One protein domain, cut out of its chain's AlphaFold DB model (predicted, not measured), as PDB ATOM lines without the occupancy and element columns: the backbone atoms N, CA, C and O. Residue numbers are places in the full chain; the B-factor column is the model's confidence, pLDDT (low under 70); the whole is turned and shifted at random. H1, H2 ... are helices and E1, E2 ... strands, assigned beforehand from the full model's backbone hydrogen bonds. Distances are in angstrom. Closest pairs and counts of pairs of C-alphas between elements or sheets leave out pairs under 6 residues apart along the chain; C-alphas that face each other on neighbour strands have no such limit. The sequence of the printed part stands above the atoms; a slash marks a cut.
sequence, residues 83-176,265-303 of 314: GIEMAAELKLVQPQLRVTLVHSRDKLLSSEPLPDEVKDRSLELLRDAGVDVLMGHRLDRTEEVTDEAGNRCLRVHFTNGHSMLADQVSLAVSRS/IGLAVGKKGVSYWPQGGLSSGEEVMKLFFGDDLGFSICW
ATOM      1  N   GLY A  83     147.915  74.138 204.265       73.06
ATOM      2  CA  GLY A  83     147.932  75.019 205.449       73.06
ATOM      3  C   GLY A  83     149.047  76.076 205.446       73.06
ATOM      4  O   GLY A  83     148.792  77.231 205.778       73.06
ATOM      5  N   ILE A  84     150.261  75.689 205.039       84.31
ATOM      6  CA  ILE A  84     151.403  76.613 204.909       84.31
ATOM      7  C   ILE A  84     151.150  77.594 203.761       84.31
ATOM      8  O   ILE A  84     151.230  78.801 203.976       84.31
ATOM      9  N   GLU A  85     150.800  77.079 202.580       82.31
ATOM     10  CA  GLU A  85     150.582  77.883 201.373       82.31
ATOM     11  C   GLU A  85     149.392  78.836 201.562       82.31
ATOM     12  O   GLU A  85     149.549  80.039 201.430       82.31
ATOM     13  N   MET A  86     148.232  78.357 202.022       82.25
ATOM     14  CA  MET A  86     147.069  79.191 202.358       82.25
ATOM     15  C   MET A  86     147.429  80.316 203.321       82.25
ATOM     16  O   MET A  86     147.023  81.451 203.098       82.25
ATOM     17  N   ALA A  87     148.155  80.018 204.403       83.19
ATOM     18  CA  ALA A  87     148.488  81.031 205.395       83.19
ATOM     19  C   ALA A  87     149.445  82.086 204.820       83.19
ATOM     20  O   ALA A  87     149.222  83.285 205.002       83.19
ATOM     21  N   ALA A  88     150.484  81.646 204.108       86.75
ATOM     22  CA  ALA A  88     151.481  82.531 203.522       86.75
ATOM     23  C   ALA A  88     150.909  83.366 202.363       86.75
ATOM     24  O   ALA A  88     151.120  84.575 202.330       86.75
ATOM     25  N   GLU A  89     150.127  82.760 201.467       86.81
ATOM     26  CA  GLU A  89     149.487  83.444 200.338       86.81
ATOM     27  C   GLU A  89     148.392  84.410 200.802       86.81
ATOM     28  O   GLU A  89     148.294  85.534 200.307       86.81
ATOM     29  N   LEU A  90     147.608  84.040 201.820       79.31
ATOM     30  CA  LEU A  90     146.633  84.957 202.410       79.31
ATOM     31  C   LEU A  90     147.330  86.176 203.023       79.31
ATOM     32  O   LEU A  90     146.868  87.303 202.844       79.31
ATOM     33  N   LYS A  91     148.468  85.971 203.697       85.19
ATOM     34  CA  LYS A  91     149.274  87.066 204.240       85.19
ATOM     35  C   LYS A  91     149.938  87.902 203.141       85.19
ATOM     36  O   LYS A  91     150.044  89.115 203.294       85.19
ATOM     37  N   LEU A  92     150.329  87.289 202.024       85.69
ATOM     38  CA  LEU A  92     150.867  87.985 200.856       85.69
ATOM     39  C   LEU A  92     149.827  88.922 200.224       85.69
ATOM     40  O   LEU A  92     150.130  90.087 199.963       85.69
ATOM     41  N   VAL A  93     148.609  88.423 199.995       83.69
ATOM     42  CA  VAL A  93     147.519  89.170 199.341       83.69
ATOM     43  C   VAL A  93     146.840  90.157 200.296       83.69
ATOM     44  O   VAL A  93     146.379  91.213 199.866       83.69
ATOM     45  N   GLN A  94     146.800  89.856 201.597       81.19
ATOM     46  CA  GLN A  94     146.241  90.717 202.645       81.19
ATOM     47  C   GLN A  94     147.268  90.958 203.770       81.19
ATOM     48  O   GLN A  94     147.112  90.431 204.873       81.19
ATOM     49  N   PRO A  95     148.299  91.805 203.563       84.00
ATOM     50  CA  PRO A  95     149.384  91.990 204.535       84.00
ATOM     51  C   PRO A  95     148.936  92.474 205.916       84.00
ATOM     52  O   PRO A  95     149.591  92.189 206.919       84.00
ATOM     53  N   GLN A  96     147.814  93.193 205.980       81.56
ATOM     54  CA  GLN A  96     147.246  93.711 207.228       81.56
ATOM     55  C   GLN A  96     146.433  92.663 207.997       81.56
ATOM     56  O   GLN A  96     146.196  92.833 209.191       81.56
ATOM     57  N   LEU A  97     146.016  91.573 207.346       77.31
ATOM     58  CA  LEU A  97     145.257  90.517 208.002       77.31
ATOM     59  C   LEU A  97     146.166  89.755 208.969       77.31
ATOM     60  O   LEU A  97     147.276  89.339 208.619       77.31
ATOM     61  N   ARG A  98     145.705  89.559 210.204       82.94
ATOM     62  CA  ARG A  98     146.376  88.663 211.143       82.94
ATOM     63  C   ARG A  98     146.054  87.225 210.753       82.94
ATOM     64  O   ARG A  98     144.898  86.819 210.783       82.94
ATOM     65  N   VAL A  99     147.085  86.467 210.400       85.75
ATOM     66  CA  VAL A  99     146.971  85.060 210.011       85.75
ATOM     67  C   VAL A  99     147.783  84.239 210.998       85.75
ATOM     68  O   VAL A  99     148.966  84.511 211.193       85.75
ATOM     69  N   THR A 100     147.150  83.247 211.621       89.06
ATOM     70  CA  THR A 100     147.812  82.326 212.548       89.06
ATOM     71  C   THR A 100     147.703  80.899 212.024       89.06
ATOM     72  O   THR A 100     146.602  80.354 211.950       89.06
ATOM     73  N   LEU A 101     148.834  80.273 211.685       88.31
ATOM     74  CA  LEU A 101     148.886  78.837 211.422       88.31
ATOM     75  C   LEU A 101     149.055  78.087 212.745       88.31
ATOM     76  O   LEU A 101     150.008  78.310 213.491       88.31
ATOM     77  N   VAL A 102     148.145  77.160 213.022       86.06
ATOM     78  CA  VAL A 102     148.182  76.335 214.231       86.06
ATOM     79  C   VAL A 102     148.489  74.890 213.860       86.06
ATOM     80  O   VAL A 102     147.799  74.304 213.028       86.06
ATOM     81  N   HIS A 103     149.507  74.301 214.487       85.62
ATOM     82  CA  HIS A 103     149.945  72.937 214.205       85.62
ATOM     83  C   HIS A 103     150.074  72.087 215.466       85.62
ATOM     84  O   HIS A 103     150.590  72.516 216.495       85.62
ATOM     85  N   SER A 104     149.649  70.827 215.365       85.06
ATOM     86  CA  SER A 104     149.561  69.914 216.515       85.06
ATOM     87  C   SER A 104     150.886  69.309 216.978       85.06
ATOM     88  O   SER A 104     150.941  68.738 218.067       85.06
ATOM     89  N   ARG A 105     151.931  69.373 216.149       86.81
ATOM     90  CA  ARG A 105     153.261  68.814 216.433       86.81
ATOM     91  C   ARG A 105     154.275  69.936 216.651       86.81
ATOM     92  O   ARG A 105     153.936  71.110 216.538       86.81
ATOM     93  N   ASP A 106     155.496  69.559 216.984       87.00
ATOM     94  CA  ASP A 106     156.654  70.428 217.203       87.00
ATOM     95  C   ASP A 106     157.338  70.884 215.902       87.00
ATOM     96  O   ASP A 106     157.943  71.952 215.884       87.00
ATOM     97  N   LYS A 107     157.171  70.141 214.799       85.81
ATOM     98  CA  LYS A 107     157.631  70.526 213.452       85.81
ATOM     99  C   LYS A 107     156.494  70.590 212.433       85.81
ATOM    100  O   LYS A 107     155.548  69.801 212.487       85.81
ATOM    101  N   LEU A 108     156.594  71.525 211.486       86.06
ATOM    102  CA  LEU A 108     155.750  71.533 210.286       86.06
ATOM    103  C   LEU A 108     156.111  70.340 209.394       86.06
ATOM    104  O   LEU A 108     157.188  69.762 209.536       86.06
ATOM    105  N   LEU A 109     155.193  69.942 208.504       84.25
ATOM    106  CA  LEU A 109     155.368  68.776 207.621       84.25
ATOM    107  C   LEU A 109     155.745  67.494 208.395       84.25
ATOM    108  O   LEU A 109     156.416  66.607 207.881       84.25
ATOM    109  N   SER A 110     155.322  67.387 209.659       83.06
ATOM    110  CA  SER A 110     155.708  66.304 210.578       83.06
ATOM    111  C   SER A 110     155.271  64.911 210.129       83.06
ATOM    112  O   SER A 110     155.803  63.924 210.625       83.06
ATOM    113  N   SER A 111     154.266  64.834 209.255       80.44
ATOM    114  CA  SER A 111     153.775  63.574 208.691       80.44
ATOM    115  C   SER A 111     154.561  63.136 207.459       80.44
ATOM    116  O   SER A 111     154.402  62.002 207.024       80.44
ATOM    117  N   GLU A 112     155.398  64.017 206.908       84.56
ATOM    118  CA  GLU A 112     156.135  63.747 205.684       84.56
ATOM    119  C   GLU A 112     157.549  63.236 205.994       84.56
ATOM    120  O   GLU A 112     158.216  63.754 206.905       84.56
ATOM    121  N   PRO A 113     158.048  62.252 205.223       86.88
ATOM    122  CA  PRO A 113     159.394  61.694 205.363       86.88
ATOM    123  C   PRO A 113     160.464  62.636 204.777       86.88
ATOM    124  O   PRO A 113     161.261  62.252 203.927       86.88
ATOM    125  N   LEU A 114     160.458  63.895 205.218       86.06
ATOM    126  CA  LEU A 114     161.392  64.945 204.811       86.06
ATOM    127  C   LEU A 114     162.460  65.182 205.892       86.06
ATOM    128  O   LEU A 114     162.136  65.070 207.085       86.06
ATOM    129  N   PRO A 115     163.693  65.564 205.507       92.56
ATOM    130  CA  PRO A 115     164.719  65.992 206.454       92.56
ATOM    131  C   PRO A 115     164.262  67.164 207.327       92.56
ATOM    132  O   PRO A 115     163.498  68.025 206.887       92.56
ATOM    133  N   ASP A 116     164.775  67.226 208.556       92.31
ATOM    134  CA  ASP A 116     164.411  68.280 209.508       92.31
ATOM    135  C   ASP A 116     164.790  69.680 209.017       92.31
ATOM    136  O   ASP A 116     164.025  70.611 209.238       92.31
ATOM    137  N   GLU A 117     165.885  69.818 208.263       94.31
ATOM    138  CA  GLU A 117     166.273  71.084 207.628       94.31
ATOM    139  C   GLU A 117     165.180  71.645 206.707       94.31
ATOM    140  O   GLU A 117     164.953  72.852 206.686       94.31
ATOM    141  N   VAL A 118     164.439  70.787 205.995       89.06
ATOM    142  CA  VAL A 118     163.326  71.210 205.131       89.06
ATOM    143  C   VAL A 118     162.182  71.733 205.994       89.06
ATOM    144  O   VAL A 118     161.619  72.789 205.713       89.06
ATOM    145  N   LYS A 119     161.864  71.017 207.080       89.56
ATOM    146  CA  LYS A 119     160.784  71.367 208.016       89.56
ATOM    147  C   LYS A 119     161.070  72.680 208.741       89.56
ATOM    148  O   LYS A 119     160.180  73.523 208.864       89.56
ATOM    149  N   ASP A 120     162.309  72.851 209.188       94.44
ATOM    150  CA  ASP A 120     162.774  74.049 209.879       94.44
ATOM    151  C   ASP A 120     162.798  75.237 208.913       94.44
ATOM    152  O   ASP A 120     162.265  76.301 209.235       94.44
ATOM    153  N   ARG A 121     163.264  75.030 207.674       95.25
ATOM    154  CA  ARG A 121     163.254  76.075 206.650       95.25
ATOM    155  C   ARG A 121     161.844  76.525 206.270       95.25
ATOM    156  O   ARG A 121     161.610  77.722 206.116       95.25
ATOM    157  N   SER A 122     160.885  75.604 206.152       88.44
ATOM    158  CA  SER A 122     159.479  75.962 205.919       88.44
ATOM    159  C   SER A 122     158.906  76.824 207.049       88.44
ATOM    160  O   SER A 122     158.165  77.768 206.776       88.44
ATOM    161  N   LEU A 123     159.256  76.539 208.308       91.88
ATOM    162  CA  LEU A 123     158.818  77.334 209.459       91.88
ATOM    163  C   LEU A 123     159.441  78.736 209.467       91.88
ATOM    164  O   LEU A 123     158.740  79.709 209.750       91.88
ATOM    165  N   GLU A 124     160.733  78.846 209.158       96.38
ATOM    166  CA  GLU A 124     161.419  80.134 209.019       96.38
ATOM    167  C   GLU A 124     160.748  81.011 207.963       96.38
ATOM    168  O   GLU A 124     160.368  82.141 208.260       96.38
ATOM    169  N   LEU A 125     160.532  80.481 206.754       93.94
ATOM    170  CA  LEU A 125     159.923  81.254 205.672       93.94
ATOM    171  C   LEU A 125     158.486  81.680 205.979       93.94
ATOM    172  O   LEU A 125     158.076  82.774 205.599       93.94
ATOM    173  N   LEU A 126     157.724  80.839 206.679       90.25
ATOM    174  CA  LEU A 126     156.360  81.177 207.067       90.25
ATOM    175  C   LEU A 126     156.334  82.348 208.066       90.25
ATOM    176  O   LEU A 126     155.510  83.255 207.942       90.25
ATOM    177  N   ARG A 127     157.272  82.365 209.019       95.00
ATOM    178  CA  ARG A 127     157.449  83.486 209.957       95.00
ATOM    179  C   ARG A 127     157.945  84.745 209.252       95.00
ATOM    180  O   ARG A 127     157.417  85.820 209.521       95.00
ATOM    181  N   ASP A 128     158.891  84.615 208.322       95.38
ATOM    182  CA  ASP A 128     159.356  85.718 207.468       95.38
ATOM    183  C   ASP A 128     158.207  86.342 206.661       95.38
ATOM    184  O   ASP A 128     158.181  87.555 206.452       95.38
ATOM    185  N   ALA A 129     157.242  85.528 206.216       90.50
ATOM    186  CA  ALA A 129     156.043  85.996 205.523       90.50
ATOM    187  C   ALA A 129     155.070  86.760 206.447       90.50
ATOM    188  O   ALA A 129     154.089  87.326 205.971       90.50
ATOM    189  N   GLY A 130     155.339  86.808 207.757       89.50
ATOM    190  CA  GLY A 130     154.542  87.519 208.753       89.50
ATOM    191  C   GLY A 130     153.363  86.716 209.306       89.50
ATOM    192  O   GLY A 130     152.448  87.308 209.877       89.50
ATOM    193  N   VAL A 131     153.351  85.394 209.120       91.12
ATOM    194  CA  VAL A 131     152.331  84.507 209.694       91.12
ATOM    195  C   VAL A 131     152.699  84.168 211.143       91.12
ATOM    196  O   VAL A 131     153.815  83.726 211.424       91.12
ATOM    197  N   ASP A 132     151.747  84.329 212.064       91.75
ATOM    198  CA  ASP A 132     151.886  83.840 213.438       91.75
ATOM    199  C   ASP A 132     151.831  82.306 213.431       91.75
ATOM    200  O   ASP A 132     150.970  81.721 212.777       91.75
ATOM    201  N   VAL A 133     152.700  81.622 214.181       90.12
ATOM    202  CA  VAL A 133     152.709  80.148 214.201       90.12
ATOM    203  C   VAL A 133     152.627  79.611 215.623       90.12
ATOM    204  O   VAL A 133     153.496  79.892 216.449       90.12
ATOM    205  N   LEU A 134     151.613  78.785 215.893       89.00
ATOM    206  CA  LEU A 134     151.425  78.082 217.162       89.00
ATOM    207  C   LEU A 134     151.698  76.583 216.983       89.00
ATOM    208  O   LEU A 134     150.880  75.857 216.424       89.00
ATOM    209  N   MET A 135     152.841  76.115 217.485       89.38
ATOM    210  CA  MET A 135     153.248  74.700 217.448       89.38
ATOM    211  C   MET A 135     152.805  73.960 218.713       89.38
ATOM    212  O   MET A 135     152.628  74.580 219.761       89.38
ATOM    213  N   GLY A 136     152.624  72.640 218.647       85.50
ATOM    214  CA  GLY A 136     152.134  71.839 219.779       85.50
ATOM    215  C   GLY A 136     150.679  72.134 220.176       85.50
ATOM    216  O   GLY A 136     150.267  71.842 221.298       85.50
ATOM    217  N   HIS A 137     149.899  72.721 219.267       87.06
ATOM    218  CA  HIS A 137     148.505  73.101 219.468       87.06
ATOM    219  C   HIS A 137     147.609  72.249 218.569       87.06
ATOM    220  O   HIS A 137     147.518  72.449 217.359       87.06
ATOM    221  N   ARG A 138     146.952  71.245 219.153       86.19
ATOM    222  CA  ARG A 138     145.925  70.457 218.459       86.19
ATOM    223  C   ARG A 138     144.567  71.086 218.724       86.19
ATOM    224  O   ARG A 138     144.212  71.262 219.886       86.19
ATOM    225  N   LEU A 139     143.827  71.394 217.660       86.50
ATOM    226  CA  LEU A 139     142.440  71.837 217.766       86.50
ATOM    227  C   LEU A 139     141.601  70.763 218.471       86.50
ATOM    228  O   LEU A 139     141.625  69.604 218.059       86.50
ATOM    229  N   ASP A 140     140.892  71.166 219.521       90.31
ATOM    230  CA  ASP A 140     139.895  70.357 220.226       90.31
ATOM    231  C   ASP A 140     138.497  70.653 219.670       90.31
ATOM    232  O   ASP A 140     137.855  69.792 219.073       90.31
ATOM    233  N   ARG A 141     138.055  71.911 219.788       90.38
ATOM    234  CA  ARG A 141     136.746  72.370 219.306       90.38
ATOM    235  C   ARG A 141     136.728  73.874 219.046       90.38
ATOM    236  O   ARG A 141     137.593  74.608 219.530       90.38
ATOM    237  N   THR A 142     135.697  74.326 218.342       88.75
ATOM    238  CA  THR A 142     135.367  75.745 218.162       88.75
ATOM    239  C   THR A 142     133.972  76.043 218.696       88.75
ATOM    240  O   THR A 142     133.074  75.213 218.574       88.75
ATOM    241  N   GLU A 143     133.787  77.234 219.252       93.62
ATOM    242  CA  GLU A 143     132.514  77.722 219.784       93.62
ATOM    243  C   GLU A 143     132.244  79.133 219.250       93.62
ATOM    244  O   GLU A 143     133.136  79.978 219.285       93.62
ATOM    245  N   GLU A 144     131.035  79.399 218.754       93.06
ATOM    246  CA  GLU A 144     130.629  80.767 218.413       93.06
ATOM    247  C   GLU A 144     130.429  81.580 219.694       93.06
ATOM    248  O   GLU A 144     129.660  81.193 220.572       93.06
ATOM    249  N   VAL A 145     131.110  82.720 219.792       94.12
ATOM    250  CA  VAL A 145     131.032  83.626 220.941       94.12
ATOM    251  C   VAL A 145     130.902  85.075 220.475       94.12
ATOM    252  O   VAL A 145     131.119  85.403 219.308       94.12
ATOM    253  N   THR A 146     130.552  85.959 221.403       92.81
ATOM    254  CA  THR A 146     130.628  87.407 221.202       92.81
ATOM    255  C   THR A 146     131.864  87.938 221.920       92.81
ATOM    256  O   THR A 146     132.096  87.585 223.080       92.81
ATOM    257  N   ASP A 147     132.678  88.740 221.237       84.00
ATOM    258  CA  ASP A 147     133.845  89.385 221.838       84.00
ATOM    259  C   ASP A 147     133.452  90.552 222.766       84.00
ATOM    260  O   ASP A 147     132.283  90.921 222.900       84.00
ATOM    261  N   GLU A 148     134.446  91.153 223.422       87.19
ATOM    262  CA  GLU A 148     134.240  92.289 224.333       87.19
ATOM    263  C   GLU A 148     133.675  93.537 223.632       87.19
ATOM    264  O   GLU A 148     133.086  94.398 224.285       87.19
ATOM    265  N   ALA A 149     133.822  93.634 222.308       84.62
ATOM    266  CA  ALA A 149     133.315  94.724 221.483       84.62
ATOM    267  C   ALA A 149     131.918  94.436 220.893       84.62
ATOM    268  O   ALA A 149     131.361  95.289 220.202       84.62
ATOM    269  N   GLY A 150     131.325  93.273 221.182       88.25
ATOM    270  CA  GLY A 150     130.007  92.885 220.684       88.25
ATOM    271  C   GLY A 150     130.016  92.198 219.313       88.25
ATOM    272  O   GLY A 150     128.944  91.921 218.772       88.25
ATOM    273  N   ASN A 151     131.185  91.899 218.741       82.56
ATOM    274  CA  ASN A 151     131.293  91.228 217.448       82.56
ATOM    275  C   ASN A 151     131.176  89.712 217.604       82.56
ATOM    276  O   ASN A 151     131.630  89.131 218.589       82.56
ATOM    277  N   ARG A 152     130.595  89.050 216.601       86.94
ATOM    278  CA  ARG A 152     130.588  87.582 216.527       86.94
ATOM    279  C   ARG A 152     131.973  87.085 216.127       86.94
ATOM    280  O   ARG A 152     132.496  87.522 215.108       86.94
ATOM    281  N   CYS A 153     132.512  86.136 216.881       86.62
ATOM    282  CA  CYS A 153     133.768  85.461 216.575       86.62
ATOM    283  C   CYS A 153     133.731  83.995 217.034       86.62
ATOM    284  O   CYS A 153     132.731  83.503 217.562       86.62
ATOM    285  N   LEU A 154     134.825  83.272 216.810       83.00
ATOM    286  CA  LEU A 154     135.017  81.892 217.233       83.00
ATOM    287  C   LEU A 154     136.018  81.833 218.381       83.00
ATOM    288  O   LEU A 154     137.149  82.307 218.271       83.00
ATOM    289  N   ARG A 155     135.637  81.168 219.469       94.12
ATOM    290  CA  ARG A 155     136.575  80.701 220.481       94.12
ATOM    291  C   ARG A 155     137.135  79.355 220.057       94.12
ATOM    292  O   ARG A 155     136.401  78.389 219.867       94.12
ATOM    293  N   VAL A 156     138.449  79.299 219.920       91.12
ATOM    294  CA  VAL A 156     139.198  78.116 219.504       91.12
ATOM    295  C   VAL A 156     139.830  77.497 220.738       91.12
ATOM    296  O   VAL A 156     140.602  78.158 221.430       91.12
ATOM    297  N   HIS A 157     139.503  76.239 221.020       93.69
ATOM    298  CA  HIS A 157     140.055  75.487 222.142       93.69
ATOM    299  C   HIS A 157     141.082  74.474 221.650       93.69
ATOM    300  O   HIS A 157     140.849  73.770 220.665       93.69
ATOM    301  N   PHE A 158     142.200  74.371 222.364       93.81
ATOM    302  CA  PHE A 158     143.259  73.417 222.065       93.81
ATOM    303  C   PHE A 158     143.388  72.364 223.163       93.81
ATOM    304  O   PHE A 158     143.138  72.626 224.341       93.81
ATOM    305  N   THR A 159     143.851  71.170 222.796       91.50
ATOM    306  CA  THR A 159     144.002  70.047 223.739       91.50
ATOM    307  C   THR A 159     145.051  70.294 224.827       91.50
ATOM    308  O   THR A 159     145.110  69.550 225.798       91.50
ATOM    309  N   ASN A 160     145.908  71.305 224.665       91.88
ATOM    310  CA  ASN A 160     146.914  71.705 225.652       91.88
ATOM    311  C   ASN A 160     146.376  72.722 226.683       91.88
ATOM    312  O   ASN A 160     147.145  73.229 227.494       91.88
ATOM    313  N   GLY A 161     145.077  73.039 226.640       95.50
ATOM    314  CA  GLY A 161     144.426  73.997 227.535       95.50
ATOM    315  C   GLY A 161     144.493  75.454 227.068       95.50
ATOM    316  O   GLY A 161     143.801  76.294 227.639       95.50
ATOM    317  N   HIS A 162     145.269  75.772 226.024       95.75
ATOM    318  CA  HIS A 162     145.251  77.101 225.416       95.75
ATOM    319  C   HIS A 162     143.916  77.343 224.693       95.75
ATOM    320  O   HIS A 162     143.306  76.427 224.132       95.75
ATOM    321  N   SER A 163     143.471  78.597 224.676       93.25
ATOM    322  CA  SER A 163     142.353  79.046 223.854       93.25
ATOM    323  C   SER A 163     142.614  80.432 223.290       93.25
ATOM    324  O   SER A 163     143.213  81.261 223.973       93.25
ATOM    325  N   MET A 164     142.100  80.706 222.096       92.81
ATOM    326  CA  MET A 164     142.188  82.021 221.461       92.81
ATOM    327  C   MET A 164     140.883  82.392 220.760       92.81
ATOM    328  O   MET A 164     140.036  81.531 220.527       92.81
ATOM    329  N   LEU A 165     140.731  83.670 220.414       87.44
ATOM    330  CA  LEU A 165     139.665  84.130 219.527       87.44
ATOM    331  C   LEU A 165     140.170  84.179 218.082       87.44
ATOM    332  O   LEU A 165     141.335  84.509 217.842       87.44
ATOM    333  N   ALA A 166     139.289  83.859 217.144       85.00
ATOM    334  CA  ALA A 166     139.502  84.005 215.712       85.00
ATOM    335  C   ALA A 166     138.182  84.379 215.033       85.00
ATOM    336  O   ALA A 166     137.129  83.885 215.422       85.00
ATOM    337  N   ASP A 167     138.224  85.202 213.992       79.69
ATOM    338  CA  ASP A 167     137.014  85.540 213.229       79.69
ATOM    339  C   ASP A 167     136.597  84.395 212.292       79.69
ATOM    340  O   ASP A 167     135.417  84.190 212.018       79.69
ATOM    341  N   GLN A 168     137.574  83.608 211.832       82.38
ATOM    342  CA  GLN A 168     137.372  82.447 210.975       82.38
ATOM    343  C   GLN A 168     138.389  81.352 211.307       82.38
ATOM    344  O   GLN A 168     139.545  81.631 211.625       82.38
ATOM    345  N   VAL A 169     137.962  80.093 211.192       79.69
ATOM    346  CA  VAL A 169     138.832  78.918 211.304       79.69
ATOM    347  C   VAL A 169     138.700  78.084 210.036       79.69
ATOM    348  O   VAL A 169     137.625  77.568 209.738       79.69
ATOM    349  N   SER A 170     139.810  77.921 209.317       78.50
ATOM    350  CA  SER A 170     139.901  77.058 208.136       78.50
ATOM    351  C   SER A 170     140.704  75.805 208.476       78.50
ATOM    352  O   SER A 170     141.878  75.883 208.839       78.50
ATOM    353  N   LEU A 171     140.070  74.634 208.380       78.19
ATOM    354  CA  LEU A 171     140.704  73.357 208.707       78.19
ATOM    355  C   LEU A 171     141.570  72.862 207.545       78.19
ATOM    356  O   LEU A 171     141.082  72.219 206.622       78.19
ATOM    357  N   ALA A 172     142.876  73.104 207.628       71.81
ATOM    358  CA  ALA A 172     143.864  72.569 206.691       71.81
ATOM    359  C   ALA A 172     144.488  71.257 207.212       71.81
ATOM    360  O   ALA A 172     145.702  71.150 207.391       71.81
ATOM    361  N   VAL A 173     143.654  70.259 207.525       66.50
ATOM    362  CA  VAL A 173     144.120  68.978 208.087       66.50
ATOM    363  C   VAL A 173     144.677  68.088 206.974       66.50
ATOM    364  O   VAL A 173     143.981  67.770 206.018       66.50
ATOM    365  N   SER A 174     145.925  67.640 207.119       59.31
ATOM    366  CA  SER A 174     146.657  66.880 206.092       59.31
ATOM    367  C   SER A 174     146.300  65.391 205.985       59.31
ATOM    368  O   SER A 174     146.913  64.670 205.201       59.31
ATOM    369  N   ARG A 175     145.327  64.884 206.756       64.88
ATOM    370  CA  ARG A 175     144.921  63.473 206.667       64.88
ATOM    371  C   ARG A 175     143.922  63.291 205.524       64.88
ATOM    372  O   ARG A 175     142.719  63.234 205.764       64.88
ATOM    373  N   SER A 176     144.439  63.195 204.300       68.19
ATOM    374  CA  SER A 176     143.652  62.818 203.122       68.19
ATOM    375  C   SER A 176     143.018  61.444 203.348       68.19
ATOM    376  O   SER A 176     143.727  60.454 203.546       68.19
ATOM    377  N   ILE A 265     159.313  67.545 197.674       90.75
ATOM    378  CA  ILE A 265     158.288  68.566 197.876       90.75
ATOM    379  C   ILE A 265     158.685  69.882 197.208       90.75
ATOM    380  O   ILE A 265     159.864  70.215 197.128       90.75
ATOM    381  N   GLY A 266     157.687  70.619 196.734       92.19
ATOM    382  CA  GLY A 266     157.766  72.051 196.478       92.19
ATOM    383  C   GLY A 266     156.670  72.712 197.306       92.19
ATOM    384  O   GLY A 266     155.573  72.164 197.366       92.19
ATOM    385  N   LEU A 267     156.960  73.842 197.944       91.12
ATOM    386  CA  LEU A 267     155.997  74.625 198.722       91.12
ATOM    387  C   LEU A 267     156.094  76.103 198.361       91.12
ATOM    388  O   LEU A 267     157.190  76.671 198.423       91.12
ATOM    389  N   ALA A 268     154.955  76.718 198.055       92.31
ATOM    390  CA  ALA A 268     154.827  78.166 197.976       92.31
ATOM    391  C   ALA A 268     154.711  78.760 199.390       92.31
ATOM    392  O   ALA A 268     153.914  78.319 200.217       92.31
ATOM    393  N   VAL A 269     155.541  79.749 199.708       91.69
ATOM    394  CA  VAL A 269     155.561  80.412 201.018       91.69
ATOM    395  C   VAL A 269     155.600  81.926 200.811       91.69
ATOM    396  O   VAL A 269     156.613  82.598 201.037       91.69
ATOM    397  N   GLY A 270     154.476  82.480 200.352       91.00
ATOM    398  CA  GLY A 270     154.343  83.897 200.055       91.00
ATOM    399  C   GLY A 270     155.239  84.262 198.875       91.00
ATOM    400  O   GLY A 270     155.134  83.706 197.791       91.00
ATOM    401  N   LYS A 271     156.182  85.189 199.071       94.44
ATOM    402  CA  LYS A 271     157.105  85.592 197.987       94.44
ATOM    403  C   LYS A 271     158.201  84.566 197.689       94.44
ATOM    404  O   LYS A 271     158.898  84.699 196.688       94.44
ATOM    405  N   LYS A 272     158.412  83.592 198.573       97.06
ATOM    406  CA  LYS A 272     159.517  82.630 198.500       97.06
ATOM    407  C   LYS A 272     158.964  81.218 198.339       97.06
ATOM    408  O   LYS A 272     157.858  80.932 198.771       97.06
ATOM    409  N   GLY A 273     159.760  80.325 197.769       94.44
ATOM    410  CA  GLY A 273     159.457  78.900 197.695       94.44
ATOM    411  C   GLY A 273     160.440  78.073 198.515       94.44
ATOM    412  O   GLY A 273     161.562  78.513 198.781       94.44
ATOM    413  N   VAL A 274     160.034  76.857 198.875       94.88
ATOM    414  CA  VAL A 274     160.916  75.779 199.349       94.88
ATOM    415  C   VAL A 274     160.811  74.622 198.371       94.88
ATOM    416  O   VAL A 274     159.711  74.260 197.971       94.88
ATOM    417  N   SER A 275     161.932  74.010 198.010       95.81
ATOM    418  CA  SER A 275     161.939  72.750 197.269       95.81
ATOM    419  C   SER A 275     162.952  71.781 197.862       95.81
ATOM    420  O   SER A 275     163.972  72.196 198.414       95.81
ATOM    421  N   TYR A 276     162.646  70.489 197.772       96.00
ATOM    422  CA  TYR A 276     163.535  69.417 198.193       96.00
ATOM    423  C   TYR A 276     163.344  68.166 197.338       96.00
ATOM    424  O   TYR A 276     162.211  67.737 197.098       96.00
ATOM    425  N   TRP A 277     164.460  67.550 196.951       94.06
ATOM    426  CA  TRP A 277     164.537  66.162 196.496       94.06
ATOM    427  C   TRP A 277     165.922  65.574 196.803       94.06
ATOM    428  O   TRP A 277     166.881  66.340 196.907       94.06
ATOM    429  N   PRO A 278     166.083  64.240 196.924       92.81
ATOM    430  CA  PRO A 278     167.325  63.663 197.445       92.81
ATOM    431  C   PRO A 278     168.589  64.037 196.666       92.81
ATOM    432  O   PRO A 278     169.630  64.275 197.269       92.81
ATOM    433  N   GLN A 279     168.512  64.109 195.335       93.06
ATOM    434  CA  GLN A 279     169.664  64.422 194.483       93.06
ATOM    435  C   GLN A 279     169.986  65.922 194.433       93.06
ATOM    436  O   GLN A 279     171.111  66.281 194.097       93.06
ATOM    437  N   GLY A 280     169.015  66.791 194.726       90.62
ATOM    438  CA  GLY A 280     169.177  68.249 194.671       90.62
ATOM    439  C   GLY A 280     169.324  68.922 196.030       90.62
ATOM    440  O   GLY A 280     169.761  70.066 196.087       90.62
ATOM    441  N   GLY A 281     168.984  68.225 197.117       95.69
ATOM    442  CA  GLY A 281     168.959  68.793 198.460       95.69
ATOM    443  C   GLY A 281     167.861  69.843 198.640       95.69
ATOM    444  O   GLY A 281     166.913  69.928 197.859       95.69
ATOM    445  N   LEU A 282     167.977  70.624 199.712       96.75
ATOM    446  CA  LEU A 282     167.091  71.744 200.023       96.75
ATOM    447  C   LEU A 282     167.487  72.990 199.215       96.75
ATOM    448  O   LEU A 282     168.651  73.380 199.190       96.75
ATOM    449  N   SER A 283     166.505  73.663 198.620       97.06
ATOM    450  CA  SER A 283     166.654  74.999 198.031       97.06
ATOM    451  C   SER A 283     165.490  75.895 198.445       97.06
ATOM    452  O   SER A 283     164.358  75.427 198.592       97.06
ATOM    453  N   SER A 284     165.742  77.195 198.628       97.31
ATOM    454  CA  SER A 284     164.693  78.147 199.005       97.31
ATOM    455  C   SER A 284     164.993  79.577 198.566       97.31
ATOM    456  O   SER A 284     166.122  80.023 198.759       97.31
ATOM    457  N   GLY A 285     163.966  80.315 198.146       97.06
ATOM    458  CA  GLY A 285     164.091  81.715 197.732       97.06
ATOM    459  C   GLY A 285     163.005  82.144 196.747       97.06
ATOM    460  O   GLY A 285     162.085  81.380 196.449       97.06
ATOM    461  N   GLU A 286     163.089  83.381 196.258       97.50
ATOM    462  CA  GLU A 286     162.157  83.910 195.245       97.50
ATOM    463  C   GLU A 286     162.373  83.226 193.885       97.50
ATOM    464  O   GLU A 286     161.434  83.000 193.128       97.50
ATOM    465  N   GLU A 287     163.606  82.814 193.588       96.75
ATOM    466  CA  GLU A 287     163.946  82.026 192.407       96.75
ATOM    467  C   GLU A 287     163.299  80.637 192.433       96.75
ATOM    468  O   GLU A 287     162.803  80.178 191.405       96.75
ATOM    469  N   VAL A 288     163.223  80.002 193.611       96.62
ATOM    470  CA  VAL A 288     162.503  78.734 193.796       96.62
ATOM    471  C   VAL A 288     161.001  78.945 193.615       96.62
ATOM    472  O   VAL A 288     160.366  78.145 192.932       96.62
ATOM    473  N   MET A 289     160.447  80.038 194.157       95.94
ATOM    474  CA  MET A 289     159.044  80.409 193.934       95.94
ATOM    475  C   MET A 289     158.753  80.523 192.436       95.94
ATOM    476  O   MET A 289     157.897  79.827 191.901       95.94
ATOM    477  N   LYS A 290     159.547  81.325 191.725       96.12
ATOM    478  CA  LYS A 290     159.376  81.542 190.290       96.12
ATOM    479  C   LYS A 290     159.531  80.259 189.472       96.12
ATOM    480  O   LYS A 290     158.785  80.059 188.519       96.12
ATOM    481  N   LEU A 291     160.486  79.398 189.823       94.56
ATOM    482  CA  LEU A 291     160.763  78.169 189.079       94.56
ATOM    483  C   LEU A 291     159.645  77.128 189.223       94.56
ATOM    484  O   LEU A 291     159.243  76.530 188.228       94.56
ATOM    485  N   PHE A 292     159.170  76.893 190.447       92.62
ATOM    486  CA  PHE A 292     158.206  75.825 190.730       92.62
ATOM    487  C   PHE A 292     156.747  76.283 190.676       92.62
ATOM    488  O   PHE A 292     155.867  75.454 190.456       92.62
ATOM    489  N   PHE A 293     156.496  77.580 190.854       94.12
ATOM    490  CA  PHE A 293     155.152  78.137 191.012       94.12
ATOM    491  C   PHE A 293     154.854  79.310 190.070       94.12
ATOM    492  O   PHE A 293     153.691  79.669 189.903       94.12
ATOM    493  N   GLY A 294     155.859  79.894 189.412       93.56
ATOM    494  CA  GLY A 294     155.651  81.040 188.525       93.56
ATOM    495  C   GLY A 294     154.927  82.196 189.223       93.56
ATOM    496  O   GLY A 294     155.131  82.438 190.411       93.56
ATOM    497  N   ASP A 295     154.068  82.886 188.472       92.06
ATOM    498  CA  ASP A 295     153.248  83.996 188.977       92.06
ATOM    499  C   ASP A 295     151.811  83.556 189.341       92.06
ATOM    500  O   ASP A 295     150.982  84.385 189.711       92.06
ATOM    501  N   ASP A 296     151.495  82.260 189.213       91.38
ATOM    502  CA  ASP A 296     150.133  81.717 189.321       91.38
ATOM    503  C   ASP A 296     150.037  80.414 190.133       91.38
ATOM    504  O   ASP A 296     149.150  79.588 189.906       91.38
ATOM    505  N   LEU A 297     150.951  80.227 191.090       90.62
ATOM    506  CA  LEU A 297     151.004  79.058 191.978       90.62
ATOM    507  C   LEU A 297     151.095  77.717 191.229       90.62
ATOM    508  O   LEU A 297     150.588  76.689 191.671       90.62
ATOM    509  N   GLY A 298     151.768  77.720 190.080       90.62
ATOM    510  CA  GLY A 298     152.029  76.540 189.265       90.62
ATOM    511  C   GLY A 298     150.853  76.135 188.380       90.62
ATOM    512  O   GLY A 298     150.917  75.083 187.732       90.62
ATOM    513  N   PHE A 299     149.796  76.954 188.309       89.06
ATOM    514  CA  PHE A 299     148.637  76.681 187.467       89.06
ATOM    515  C   PHE A 299     149.042  76.558 185.996       89.06
ATOM    516  O   PHE A 299     148.778  75.524 185.380       89.06
ATOM    517  N   SER A 300     149.764  77.540 185.449       89.94
ATOM    518  CA  SER A 300     150.235  77.516 184.059       89.94
ATOM    519  C   SER A 300     151.157  76.336 183.784       89.94
ATOM    520  O   SER A 300     151.107  75.755 182.701       89.94
ATOM    521  N   ILE A 301     151.983  75.938 184.757       90.81
ATOM    522  CA  ILE A 301     152.875  74.779 184.621       90.81
ATOM    523  C   ILE A 301     152.044  73.509 184.427       90.81
ATOM    524  O   ILE A 301     152.242  72.794 183.445       90.81
ATOM    525  N   CYS A 302     151.073  73.253 185.307       90.69
ATOM    526  CA  CYS A 302     150.207  72.078 185.203       90.69
ATOM    527  C   CYS A 302     149.318  72.129 183.951       90.69
ATOM    528  O   CYS A 302     149.176  71.134 183.241       90.69
ATOM    529  N   TRP A 303     148.756  73.301 183.649       87.50
ATOM    530  CA  TRP A 303     147.919  73.552 182.478       87.50
ATOM    531  C   TRP A 303     148.653  73.235 181.170       87.50
ATOM    532  O   TRP A 303     148.125  72.547 180.292       87.50
TER     533      TRP A 303
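What this domain is: This is residues 83 to 176 and 265 to 303 of the 314 residues of the protein "Pyr_redox_2 domain-containing protein" of Thermothielavioides terrestris (strain ATCC 38088 / NRRL 8126) (UniProt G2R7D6). This is an elongated body with a three-strand sheet at each end: E3 E4 E5 at one end, with no named helix on it, and at the other end E6 E7 E8, a layer between H2 on one face and H3 on the other. H1 and the short strand pair E1 and E2 lie between these two ends, and H4 follows H3 as the last element. The printed part has 133 residues with four named helices and eight named strands, in the order H1 E1 H2 E2 E3 E4 E5 E6 E7 E8 H3 H4, a mixed class. Both three-strand sheets are antiparallel in chain order, and E1 and E2 are parallel. The whole is compact, with a radius of gyration of the C-alphas of 16.3 A, and spans 52 by 28 by 26 A.

How they stand to each other: H1, residues 83 to 93, comes closest to E1, residues 100 to 102, at the C-alphas of Ala 87 and Leu 101, 6.4 A apart. H2, residues 116 to 128, is close to H1 but not clearly touching, at a shallow tilt of 27 degrees, the same way; their closest C-alphas are those of Ala 88 and Leu 126, 6.2 A. E1, H2 and E2, residues 132 to 134, form a strand-helix-strand unit, two parallel neighbour strands joined through a helix, with a right-handed crossover; N 101 and O 132 are 2.8 A apart, within hydrogen-bond range. E3, residues 139 to 146, E4, residues 152 to 158, and E5, residues 163 to 166, form a meander, each strand the antiparallel neighbour of the one before; N 143 and O 155 are 2.9 A apart, N 156 and O 164 2.8 A. This sheet is only just strongly twisted, its C-alphas up to 4.2 A off the best plane. E6, residues 265 to 269, E7, residues 272 to 277, and E8, residues 281 to 285, form a second meander, with N 267 and O 274 at 2.8 A and N 275 and O 283 at 2.9 A. H1 only grazes this sheet, with its residues 84 to 92. H2 is on it at a height over the sheet of 9.2 A, over E7 and along the strands at 5 degrees to E7 on the local plane; the closest C-alphas of H2 and E7 are those of Ser 122 and Val 274, 6.7 A. H3, residues 286 to 293, is on the opposite face at a height of 6.2 A, its closest C-alphas to E7 being Met 289 and Gly 273, 4.1 A. H4, residues 299 to 303, is close to H3 but not clearly touching, at the C-alphas of Phe 293 and Phe 299, 7.6 A. In H1, H2, H3 and H4 every O i to N i+4 pair is within hydrogen-bond range.

Where its parts are: H1 begins at C-alpha 83, (147.932, 75.019, 205.449), and is 15.4 A long. H2 is 18.3 A long, E3 and E4 are 19.8 A each, and E7 is 17.3 A. H4 ends at C-alpha 303, (147.919, 73.552, 182.478).

The domain as a whole: The two C-alphas farthest apart are those of Gly 150 and Gln 279, 55.4 A. Residues 177 to 264 are not printed, and C-alphas 176 and 265 are 16.6 A apart across this cut. The link from E1 to H2 is long, with 13 residues. The mean pLDDT of the printed part is 88.5; residues 173 to 176 are under 70.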